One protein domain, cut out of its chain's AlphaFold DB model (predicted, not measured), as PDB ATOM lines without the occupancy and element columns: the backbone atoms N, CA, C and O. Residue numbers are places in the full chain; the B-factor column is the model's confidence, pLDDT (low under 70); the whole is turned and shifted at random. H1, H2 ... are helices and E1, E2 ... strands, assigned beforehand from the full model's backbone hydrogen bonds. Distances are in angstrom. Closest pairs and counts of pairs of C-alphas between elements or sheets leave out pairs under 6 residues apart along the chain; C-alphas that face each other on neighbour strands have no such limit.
ATOM      1  N   SER A  85       2.203-126.664  23.995       85.56
ATOM      2  CA  SER A  85       2.415-125.257  23.642       85.56
ATOM      3  C   SER A  85       1.109-124.491  23.420       85.56
ATOM      4  O   SER A  85       1.012-123.356  23.867       85.56
ATOM      5  N   ALA A  86       0.103-125.103  22.789       87.75
ATOM      6  CA  ALA A  86      -1.212-124.488  22.614       87.75
ATOM      7  C   ALA A  86      -1.986-124.393  23.940       87.75
ATOM      8  O   ALA A  86      -2.695-123.419  24.157       87.75
ATOM      9  N   GLN A  87      -1.808-125.362  24.845       88.75
ATOM     10  CA  GLN A  87      -2.429-125.334  26.177       88.75
ATOM     11  C   GLN A  87      -1.859-124.221  27.067       88.75
ATOM     12  O   GLN A  87      -2.592-123.621  27.843       88.75
ATOM     13  N   TYR A  88      -0.559-123.929  26.950       88.94
ATOM     14  CA  TYR A  88       0.091-122.862  27.718       88.94
ATOM     15  C   TYR A  88      -0.170-121.454  27.177       88.94
ATOM     16  O   TYR A  88       0.115-120.485  27.872       88.94
ATOM     17  N   LEU A  89      -0.665-121.328  25.944       88.00
ATOM     18  CA  LEU A  89      -0.915-120.043  25.285       88.00
ATOM     19  C   LEU A  89      -2.309-120.025  24.628       88.00
ATOM     20  O   LEU A  89      -2.403-119.866  23.406       88.00
ATOM     21  N   PRO A  90      -3.395-120.194  25.408       90.94
ATOM     22  CA  PRO A  90      -4.750-120.308  24.871       90.94
ATOM     23  C   PRO A  90      -5.210-119.026  24.167       90.94
ATOM     24  O   PRO A  90      -5.786-119.104  23.085       90.94
ATOM     25  N   ASP A  91      -4.866-117.852  24.704       92.19
ATOM     26  CA  ASP A  91      -5.256-116.555  24.132       92.19
ATOM     27  C   ASP A  91      -4.640-116.335  22.745       92.19
ATOM     28  O   ASP A  91      -5.283-115.838  21.821       92.19
ATOM     29  N   VAL A  92      -3.389-116.775  22.564       88.75
ATOM     30  CA  VAL A  92      -2.698-116.721  21.271       88.75
ATOM     31  C   VAL A  92      -3.381-117.638  20.261       88.75
ATOM     32  O   VAL A  92      -3.522-117.267  19.097       88.75
ATOM     33  N   VAL A  93      -3.799-118.834  20.683       90.25
ATOM     34  CA  VAL A  93      -4.516-119.782  19.820       90.25
ATOM     35  C   VAL A  93      -5.870-119.207  19.407       90.25
ATOM     36  O   VAL A  93      -6.157-119.180  18.212       90.25
ATOM     37  N   ALA A  94      -6.651-118.689  20.359       90.56
ATOM     38  CA  ALA A  94      -7.951-118.073  20.105       90.56
ATOM     39  C   ALA A  94      -7.835-116.912  19.108       90.56
ATOM     40  O   ALA A  94      -8.452-116.951  18.046       90.56
ATOM     41  N   ALA A  95      -6.926-115.963  19.358       89.81
ATOM     42  CA  ALA A  95      -6.708-114.823  18.470       89.81
ATOM     43  C   ALA A  95      -6.285-115.233  17.047       89.81
ATOM     44  O   ALA A  95      -6.620-114.561  16.069       89.81
ATOM     45  N   LYS A  96      -5.537-116.337  16.895       88.56
ATOM     46  CA  LYS A  96      -5.184-116.872  15.569       88.56
ATOM     47  C   LYS A  96      -6.385-117.501  14.876       88.56
ATOM     48  O   LYS A  96      -6.582-117.218  13.700       88.56
ATOM     49  N   ILE A  97      -7.178-118.304  15.580       89.25
ATOM     50  CA  ILE A  97      -8.397-118.911  15.031       89.25
ATOM     51  C   ILE A  97      -9.381-117.816  14.605       89.25
ATOM     52  O   ILE A  97      -9.854-117.843  13.474       89.25
ATOM     53  N   ASP A  98      -9.614-116.806  15.447       89.19
ATOM     54  CA  ASP A  98     -10.503-115.685  15.129       89.19
ATOM     55  C   ASP A  98     -10.040-114.917  13.890       89.19
ATOM     56  O   ASP A  98     -10.859-114.553  13.046       89.19
ATOM     57  N   LYS A  99      -8.726-114.717  13.735       86.12
ATOM     58  CA  LYS A  99      -8.157-114.074  12.546       86.12
ATOM     59  C   LYS A  99      -8.387-114.894  11.275       86.12
ATOM     60  O   LYS A  99      -8.726-114.325  10.240       86.12
ATOM     61  N   GLU A 100      -8.177-116.206  11.330       83.81
ATOM     62  CA  GLU A 100      -8.388-117.093  10.180       83.81
ATOM     63  C   GLU A 100      -9.882-117.229   9.835       83.81
ATOM     64  O   GLU A 100     -10.235-117.252   8.654       83.81
ATOM     65  N   ARG A 101     -10.759-117.235  10.851       84.12
ATOM     66  CA  ARG A 101     -12.221-117.219  10.697       84.12
ATOM     67  C   ARG A 101     -12.702-115.918  10.063       84.12
ATOM     68  O   ARG A 101     -13.448-115.955   9.094       84.12
ATOM     69  N   ALA A 102     -12.250-114.769  10.569       81.50
ATOM     70  CA  ALA A 102     -12.600-113.458  10.018       81.50
ATOM     71  C   ALA A 102     -12.125-113.291   8.565       81.50
ATOM     72  O   ALA A 102     -12.749-112.578   7.788       81.50
ATOM     73  N   ALA A 103     -11.041-113.973   8.188       75.25
ATOM     74  CA  ALA A 103     -10.548-114.023   6.816       75.25
ATOM     75  C   ALA A 103     -11.261-115.064   5.928       75.25
ATOM     76  O   ALA A 103     -10.849-115.251   4.785       75.25
ATOM     77  N   GLY A 104     -12.268-115.779   6.446       74.25
ATOM     78  CA  GLY A 104     -13.023-116.796   5.708       74.25
ATOM     79  C   GLY A 104     -12.205-118.025   5.300       74.25
ATOM     80  O   GLY A 104     -12.607-118.749   4.397       74.25
ATOM     81  N   ARG A 105     -11.038-118.264   5.920       74.94
ATOM     82  CA  ARG A 105     -10.161-119.401   5.577       74.94
ATOM     83  C   ARG A 105     -10.499-120.677   6.341       74.94
ATOM     84  O   ARG A 105     -10.136-121.763   5.896       74.94
ATOM     85  N   ILE A 106     -11.171-120.550   7.485       79.88
ATOM     86  CA  ILE A 106     -11.642-121.676   8.296       79.88
ATOM     87  C   ILE A 106     -13.093-121.448   8.724       79.88
ATOM     88  O   ILE A 106     -13.491-120.317   9.003       79.88
ATOM     89  N   ALA A 107     -13.856-122.535   8.813       77.31
ATOM     90  CA  ALA A 107     -15.212-122.539   9.355       77.31
ATOM     91  C   ALA A 107     -15.212-123.055  10.803       77.31
ATOM     92  O   ALA A 107     -14.362-123.866  11.181       77.31
ATOM     93  N   GLY A 108     -16.175-122.589  11.597       82.00
ATOM     94  CA  GLY A 108     -16.255-122.846  13.035       82.00
ATOM     95  C   GLY A 108     -15.759-121.657  13.877       82.00
ATOM     96  O   GLY A 108     -15.684-120.541  13.362       82.00
ATOM     97  N   PRO A 109     -15.409-121.853  15.163       82.81
ATOM     98  CA  PRO A 109     -15.477-123.117  15.897       82.81
ATOM     99  C   PRO A 109     -16.911-123.661  15.948       82.81
ATOM    100  O   PRO A 109     -17.864-122.892  15.946       82.81
ATOM    101  N   PHE A 110     -17.044-124.984  15.933       83.94
ATOM    102  CA  PHE A 110     -18.327-125.674  16.054       83.94
ATOM    103  C   PHE A 110     -18.439-126.245  17.469       83.94
ATOM    104  O   PHE A 110     -17.455-126.792  17.970       83.94
ATOM    105  N   ASP A 111     -19.616-126.132  18.087       80.81
ATOM    106  CA  ASP A 111     -19.856-126.643  19.445       80.81
ATOM    107  C   ASP A 111     -19.862-128.180  19.493       80.81
ATOM    108  O   ASP A 111     -19.455-128.785  20.484       80.81
ATOM    109  N   GLU A 112     -20.245-128.815  18.384       81.00
ATOM    110  CA  GLU A 112     -20.210-130.262  18.184       81.00
ATOM    111  C   GLU A 112     -19.558-130.599  16.832       81.00
ATOM    112  O   GLU A 112     -19.566-129.762  15.924       81.00
ATOM    113  N   PRO A 113     -18.973-131.803  16.661       81.56
ATOM    114  CA  PRO A 113     -18.387-132.213  15.389       81.56
ATOM    115  C   PRO A 113     -19.422-132.123  14.257       81.56
ATOM    116  O   PRO A 113     -20.385-132.888  14.256       81.56
ATOM    117  N   PRO A 114     -19.233-131.249  13.251       82.38
ATOM    118  CA  PRO A 114     -20.251-131.031  12.223       82.38
ATOM    119  C   PRO A 114     -20.359-132.188  11.215       82.38
ATOM    120  O   PRO A 114     -21.200-132.147  10.323       82.38
ATOM    121  N   LEU A 115     -19.495-133.206  11.328       82.00
ATOM    122  CA  LEU A 115     -19.508-134.424  10.522       82.00
ATOM    123  C   LEU A 115     -19.232-135.645  11.416       82.00
ATOM    124  O   LEU A 115     -18.316-135.590  12.246       82.00
ATOM    125  N   PRO A 116     -19.933-136.775  11.214       77.81
ATOM    126  CA  PRO A 116     -19.782-137.973  12.046       77.81
ATOM    127  C   PRO A 116     -18.417-138.656  11.889       77.81
ATOM    128  O   PRO A 116     -18.007-139.420  12.755       77.81
ATOM    129  N   ASN A 117     -17.694-138.380  10.801       80.25
ATOM    130  CA  ASN A 117     -16.351-138.888  10.518       80.25
ATOM    131  C   ASN A 117     -15.266-137.799  10.608       80.25
ATOM    132  O   ASN A 117     -14.214-137.915   9.972       80.25
ATOM    133  N   LEU A 118     -15.516-136.727  11.367       83.12
ATOM    134  CA  LEU A 118     -14.566-135.631  11.512       83.12
ATOM    135  C   LEU A 118     -13.257-136.106  12.152       83.12
ATOM    136  O   LEU A 118     -13.229-136.702  13.232       83.12
ATOM    137  N   ARG A 119     -12.147-135.762  11.501       82.06
ATOM    138  CA  ARG A 119     -10.807-136.051  11.995       82.06
ATOM    139  C   ARG A 119     -10.192-134.807  12.634       82.06
ATOM    140  O   ARG A 119      -9.914-133.826  11.950       82.06
ATOM    141  N   ILE A 120      -9.950-134.856  13.941       86.31
ATOM    142  CA  ILE A 120      -9.387-133.745  14.717       86.31
ATOM    143  C   ILE A 120      -7.878-133.950  14.890       86.31
ATOM    144  O   ILE A 120      -7.448-134.961  15.451       86.31
ATOM    145  N   SER A 121      -7.070-132.985  14.439       86.25
ATOM    146  CA  SER A 121      -5.608-132.965  14.618       86.25
ATOM    147  C   SER A 121      -5.174-131.963  15.698       86.25
ATOM    148  O   SER A 121      -5.786-130.898  15.792       86.25
ATOM    149  N   PRO A 122      -4.092-132.236  16.457       89.31
ATOM    150  CA  PRO A 122      -3.625-131.340  17.512       89.31
ATOM    151  C   PRO A 122      -3.202-129.975  16.978       89.31
ATOM    152  O   PRO A 122      -2.493-129.892  15.969       89.31
ATOM    153  N   LEU A 123      -3.530-128.917  17.716       89.25
ATOM    154  CA  LEU A 123      -2.926-127.604  17.530       89.25
ATOM    155  C   LEU A 123      -1.697-127.425  18.424       89.25
ATOM    156  O   LEU A 123      -1.613-127.954  19.535       89.25
ATOM    157  N   GLY A 124      -0.742-126.643  17.941       89.38
ATOM    158  CA  GLY A 124       0.413-126.163  18.688       89.38
ATOM    159  C   GLY A 124       0.751-124.730  18.312       89.38
ATOM    160  O   GLY A 124       0.312-124.232  17.281       89.38
ATOM    161  N   VAL A 125       1.571-124.072  19.123       85.19
ATOM    162  CA  VAL A 125       2.131-122.758  18.782       85.19
ATOM    163  C   VAL A 125       3.649-122.758  18.862       85.19
ATOM    164  O   VAL A 125       4.241-123.462  19.686       85.19
ATOM    165  N   VAL A 126       4.278-121.969  17.989       78.00
ATOM    166  CA  VAL A 126       5.734-121.772  17.933       78.00
ATOM    167  C   VAL A 126       6.046-120.275  17.806       78.00
ATOM    168  O   VAL A 126       5.426-119.612  16.973       78.00
ATOM    169  N   PRO A 127       6.990-119.721  18.590       72.88
ATOM    170  CA  PRO A 127       7.390-118.318  18.477       72.88
ATOM    171  C   PRO A 127       7.976-117.987  17.097       72.88
ATOM    172  O   PRO A 127       8.705-118.787  16.506       72.88
ATOM    173  N   LYS A 128       7.687-116.789  16.588       68.50
ATOM    174  CA  LYS A 128       8.400-116.186  15.457       68.50
ATOM    175  C   LYS A 128       9.663-115.470  15.947       68.50
ATOM    176  O   LYS A 128       9.912-115.360  17.142       68.50
ATOM    177  N   LYS A 129      10.460-114.962  14.998       58.97
ATOM    178  CA  LYS A 129      11.641-114.131  15.291       58.97
ATOM    179  C   LYS A 129      11.283-112.836  16.032       58.97
ATOM    180  O   LYS A 129      12.057-112.399  16.872       58.97
ATOM    181  N   ALA A 130      10.132-112.240  15.713       64.06
ATOM    182  CA  ALA A 130       9.625-111.067  16.413       64.06
ATOM    183  C   ALA A 130       9.093-111.476  17.802       64.06
ATOM    184  O   ALA A 130       8.245-112.375  17.874       64.06
ATOM    185  N   PRO A 131       9.570-110.850  18.895       70.75
ATOM    186  CA  PRO A 131       9.069-111.117  20.241       70.75
ATOM    187  C   PRO A 131       7.551-110.923  20.323       70.75
ATOM    188  O   PRO A 131       7.015-109.959  19.787       70.75
ATOM    189  N   GLY A 132       6.853-111.850  20.982       75.50
ATOM    190  CA  GLY A 132       5.393-111.801  21.139       75.50
ATOM    191  C   GLY A 132       4.586-112.298  19.933       75.50
ATOM    192  O   GLY A 132       3.375-112.479  20.046       75.50
ATOM    193  N   GLU A 133       5.220-112.596  18.796       78.69
ATOM    194  CA  GLU A 133       4.530-113.196  17.656       78.69
ATOM    195  C   GLU A 133       4.657-114.721  17.626       78.69
ATOM    196  O   GLU A 133       5.732-115.283  17.812       78.69
ATOM    197  N   TYR A 134       3.566-115.402  17.269       82.19
ATOM    198  CA  TYR A 134       3.512-116.864  17.194       82.19
ATOM    199  C   TYR A 134       2.936-117.353  15.857       82.19
ATOM    200  O   TYR A 134       2.150-116.659  15.197       82.19
ATOM    201  N   ARG A 135       3.336-118.563  15.454       82.25
ATOM    202  CA  ARG A 135       2.715-119.370  14.394       82.25
ATOM    203  C   ARG A 135       1.836-120.436  15.036       82.25
ATOM    204  O   ARG A 135       2.301-121.128  15.939       82.25
ATOM    205  N   LEU A 136       0.606-120.565  14.546       83.31
ATOM    206  CA  LEU A 136      -0.252-121.706  14.847       83.31
ATOM    207  C   LEU A 136       0.175-122.876  13.951       83.31
ATOM    208  O   LEU A 136       0.426-122.683  12.765       83.31
ATOM    209  N   ILE A 137       0.299-124.066  14.527       83.69
ATOM    210  CA  ILE A 137       0.638-125.305  13.830       83.69
ATOM    211  C   ILE A 137      -0.532-126.262  13.979       83.69
ATOM    212  O   ILE A 137      -0.928-126.570  15.099       83.69
ATOM    213  N   GLN A 138      -1.024-126.781  12.858       82.56
ATOM    214  CA  GLN A 138      -1.926-127.924  12.830       82.56
ATOM    215  C   GLN A 138      -1.106-129.187  12.558       82.56
ATOM    216  O   GLN A 138      -0.472-129.322  11.511       82.56
ATOM    217  N   HIS A 139      -1.062-130.108  13.519       78.25
ATOM    218  CA  HIS A 139      -0.183-131.275  13.464       78.25
ATOM    219  C   HIS A 139      -0.792-132.403  12.612       78.25
ATOM    220  O   HIS A 139      -1.171-133.460  13.118       78.25
ATOM    221  N   LEU A 140      -0.831-132.209  11.293       75.50
ATOM    222  CA  LEU A 140      -1.419-133.161  10.337       75.50
ATOM    223  C   LEU A 140      -0.671-134.503  10.226       75.50
ATOM    224  O   LEU A 140      -1.219-135.463   9.688       75.50
ATOM    225  N   SER A 141       0.537-134.604  10.793       73.19
ATOM    226  CA  SER A 141       1.319-135.851  10.891       73.19
ATOM    227  C   SER A 141       1.017-136.691  12.150       73.19
ATOM    228  O   SER A 141       1.787-137.581  12.502       73.19
ATOM    229  N   TYR A 142      -0.074-136.398  12.869       70.38
ATOM    230  CA  TYR A 142      -0.536-137.164  14.037       70.38
ATOM    231  C   TYR A 142      -1.799-137.987  13.701       70.38
ATOM    232  O   TYR A 142      -2.708-137.490  13.033       70.38
ATOM    233  N   LEU A 143      -1.961-139.240  14.141       64.44
ATOM    234  CA  LEU A 143      -1.034-140.178  14.800       64.44
ATOM    235  C   LEU A 143      -0.030-140.777  13.803       64.44
ATOM    236  O   LEU A 143      -0.404-141.072  12.675       64.44
ATOM    237  N   HIS A 144       1.216-141.010  14.213       56.44
ATOM    238  CA  HIS A 144       2.242-141.556  13.317       56.44
ATOM    239  C   HIS A 144       1.862-142.952  12.788       56.44
ATOM    240  O   HIS A 144       1.604-143.856  13.580       56.44
ATOM    241  N   GLY A 145       1.831-143.121  11.462       58.78
ATOM    242  CA  GLY A 145       1.421-144.356  10.782       58.78
ATOM    243  C   GLY A 145      -0.052-144.384  10.360       58.78
ATOM    244  O   GLY A 145      -0.449-145.260   9.596       58.78
ATOM    245  N   GLY A 146      -0.853-143.414  10.807       64.69
ATOM    246  CA  GLY A 146      -2.269-143.274  10.468       64.69
ATOM    247  C   GLY A 146      -2.719-141.819  10.404       64.69
ATOM    248  O   GLY A 146      -3.885-141.541  10.669       64.69
ATOM    249  N   SER A 147      -1.798-140.883  10.153       74.56
ATOM    250  CA  SER A 147      -2.055-139.442  10.121       74.56
ATOM    251  C   SER A 147      -2.667-138.982   8.799       74.56
ATOM    252  O   SER A 147      -2.719-139.743   7.836       74.56
ATOM    253  N   VAL A 148      -3.123-137.725   8.735       68.88
ATOM    254  CA  VAL A 148      -3.630-137.149   7.477       68.88
ATOM    255  C   VAL A 148      -2.531-137.173   6.414       68.88
ATOM    256  O   VAL A 148      -2.767-137.619   5.298       68.88
ATOM    257  N   ASN A 149      -1.312-136.786   6.795       67.00
ATOM    258  CA  ASN A 149      -0.167-136.749   5.888       67.00
ATOM    259  C   ASN A 149       0.323-138.142   5.462       67.00
ATOM    260  O   ASN A 149       0.791-138.288   4.339       67.00
ATOM    261  N   ASP A 150       0.195-139.170   6.310       67.00
ATOM    262  CA  ASP A 150       0.606-140.547   5.957       67.00
ATOM    263  C   ASP A 150      -0.246-141.150   4.827       67.00
ATOM    264  O   ASP A 150       0.143-142.141   4.208       67.00
ATOM    265  N   GLN A 151      -1.425-140.573   4.595       65.50
ATOM    266  CA  GLN A 151      -2.460-141.068   3.691       65.50
ATOM    267  C   GLN A 151      -2.688-140.130   2.495       65.50
ATOM    268  O   GLN A 151      -3.656-140.295   1.754       65.50
ATOM    269  N   ILE A 152      -1.826-139.124   2.321       59.62
ATOM    270  CA  ILE A 152      -1.780-138.268   1.134       59.62
ATOM    271  C   ILE A 152      -0.518-138.649   0.343       59.62
ATOM    272  O   ILE A 152       0.574-138.664   0.916       59.62
TER     273      ILE A 152
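This is residues 85 to 152 of the 645 residues of an uncharacterized protein of Paroedura picta (UniProt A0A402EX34). Little regular structure is here: H2 packs through residues 90 to 97 on a two-stranded hairpin, E1 and E2, with short H1 near E1. A long unnamed loop swings out between H2 and E1, its residues 110 to 118 sticking out. The 68 printed residues, with 27 in named elements in the order H1, H2, E1, E2, are of mixed class, antiparallel in the sheet, and only just loose, close to compact, with a radius of gyration of the C-alphas of 13.6 A and spans of 37 by 27 by 21 A.

Find C-alpha 85 at (2.415, -125.257, 23.642), where H1, residues 85 to 88, begins its 5.3 A. H2, residues 90 to 102, runs 18.1 A. E1, residues 123 to 127, runs 13.9 A; E2, residues 134 to 138, runs 13.1 A to C-alpha 138 at (-1.926, -127.924, 12.830).

In the hairpin, N 124 and O 137 are 2.8 A apart, within hydrogen-bond range; the strands' directions differ by 152 degrees. The closest C-alphas of H2 and E2, Val 93 and Leu 136, are 6.8 A apart; those of H1 and E1, Ala 86 and Gly 124, 4.6 A. In H2 every O i to N i+4 pair is within range; H1 is too short for one.

The printed part has no cut. The link from H2 to E1 is long, 20 residues. Confidence is under 70 at residues 128 to 130, 143 to 146 and 148 to 152.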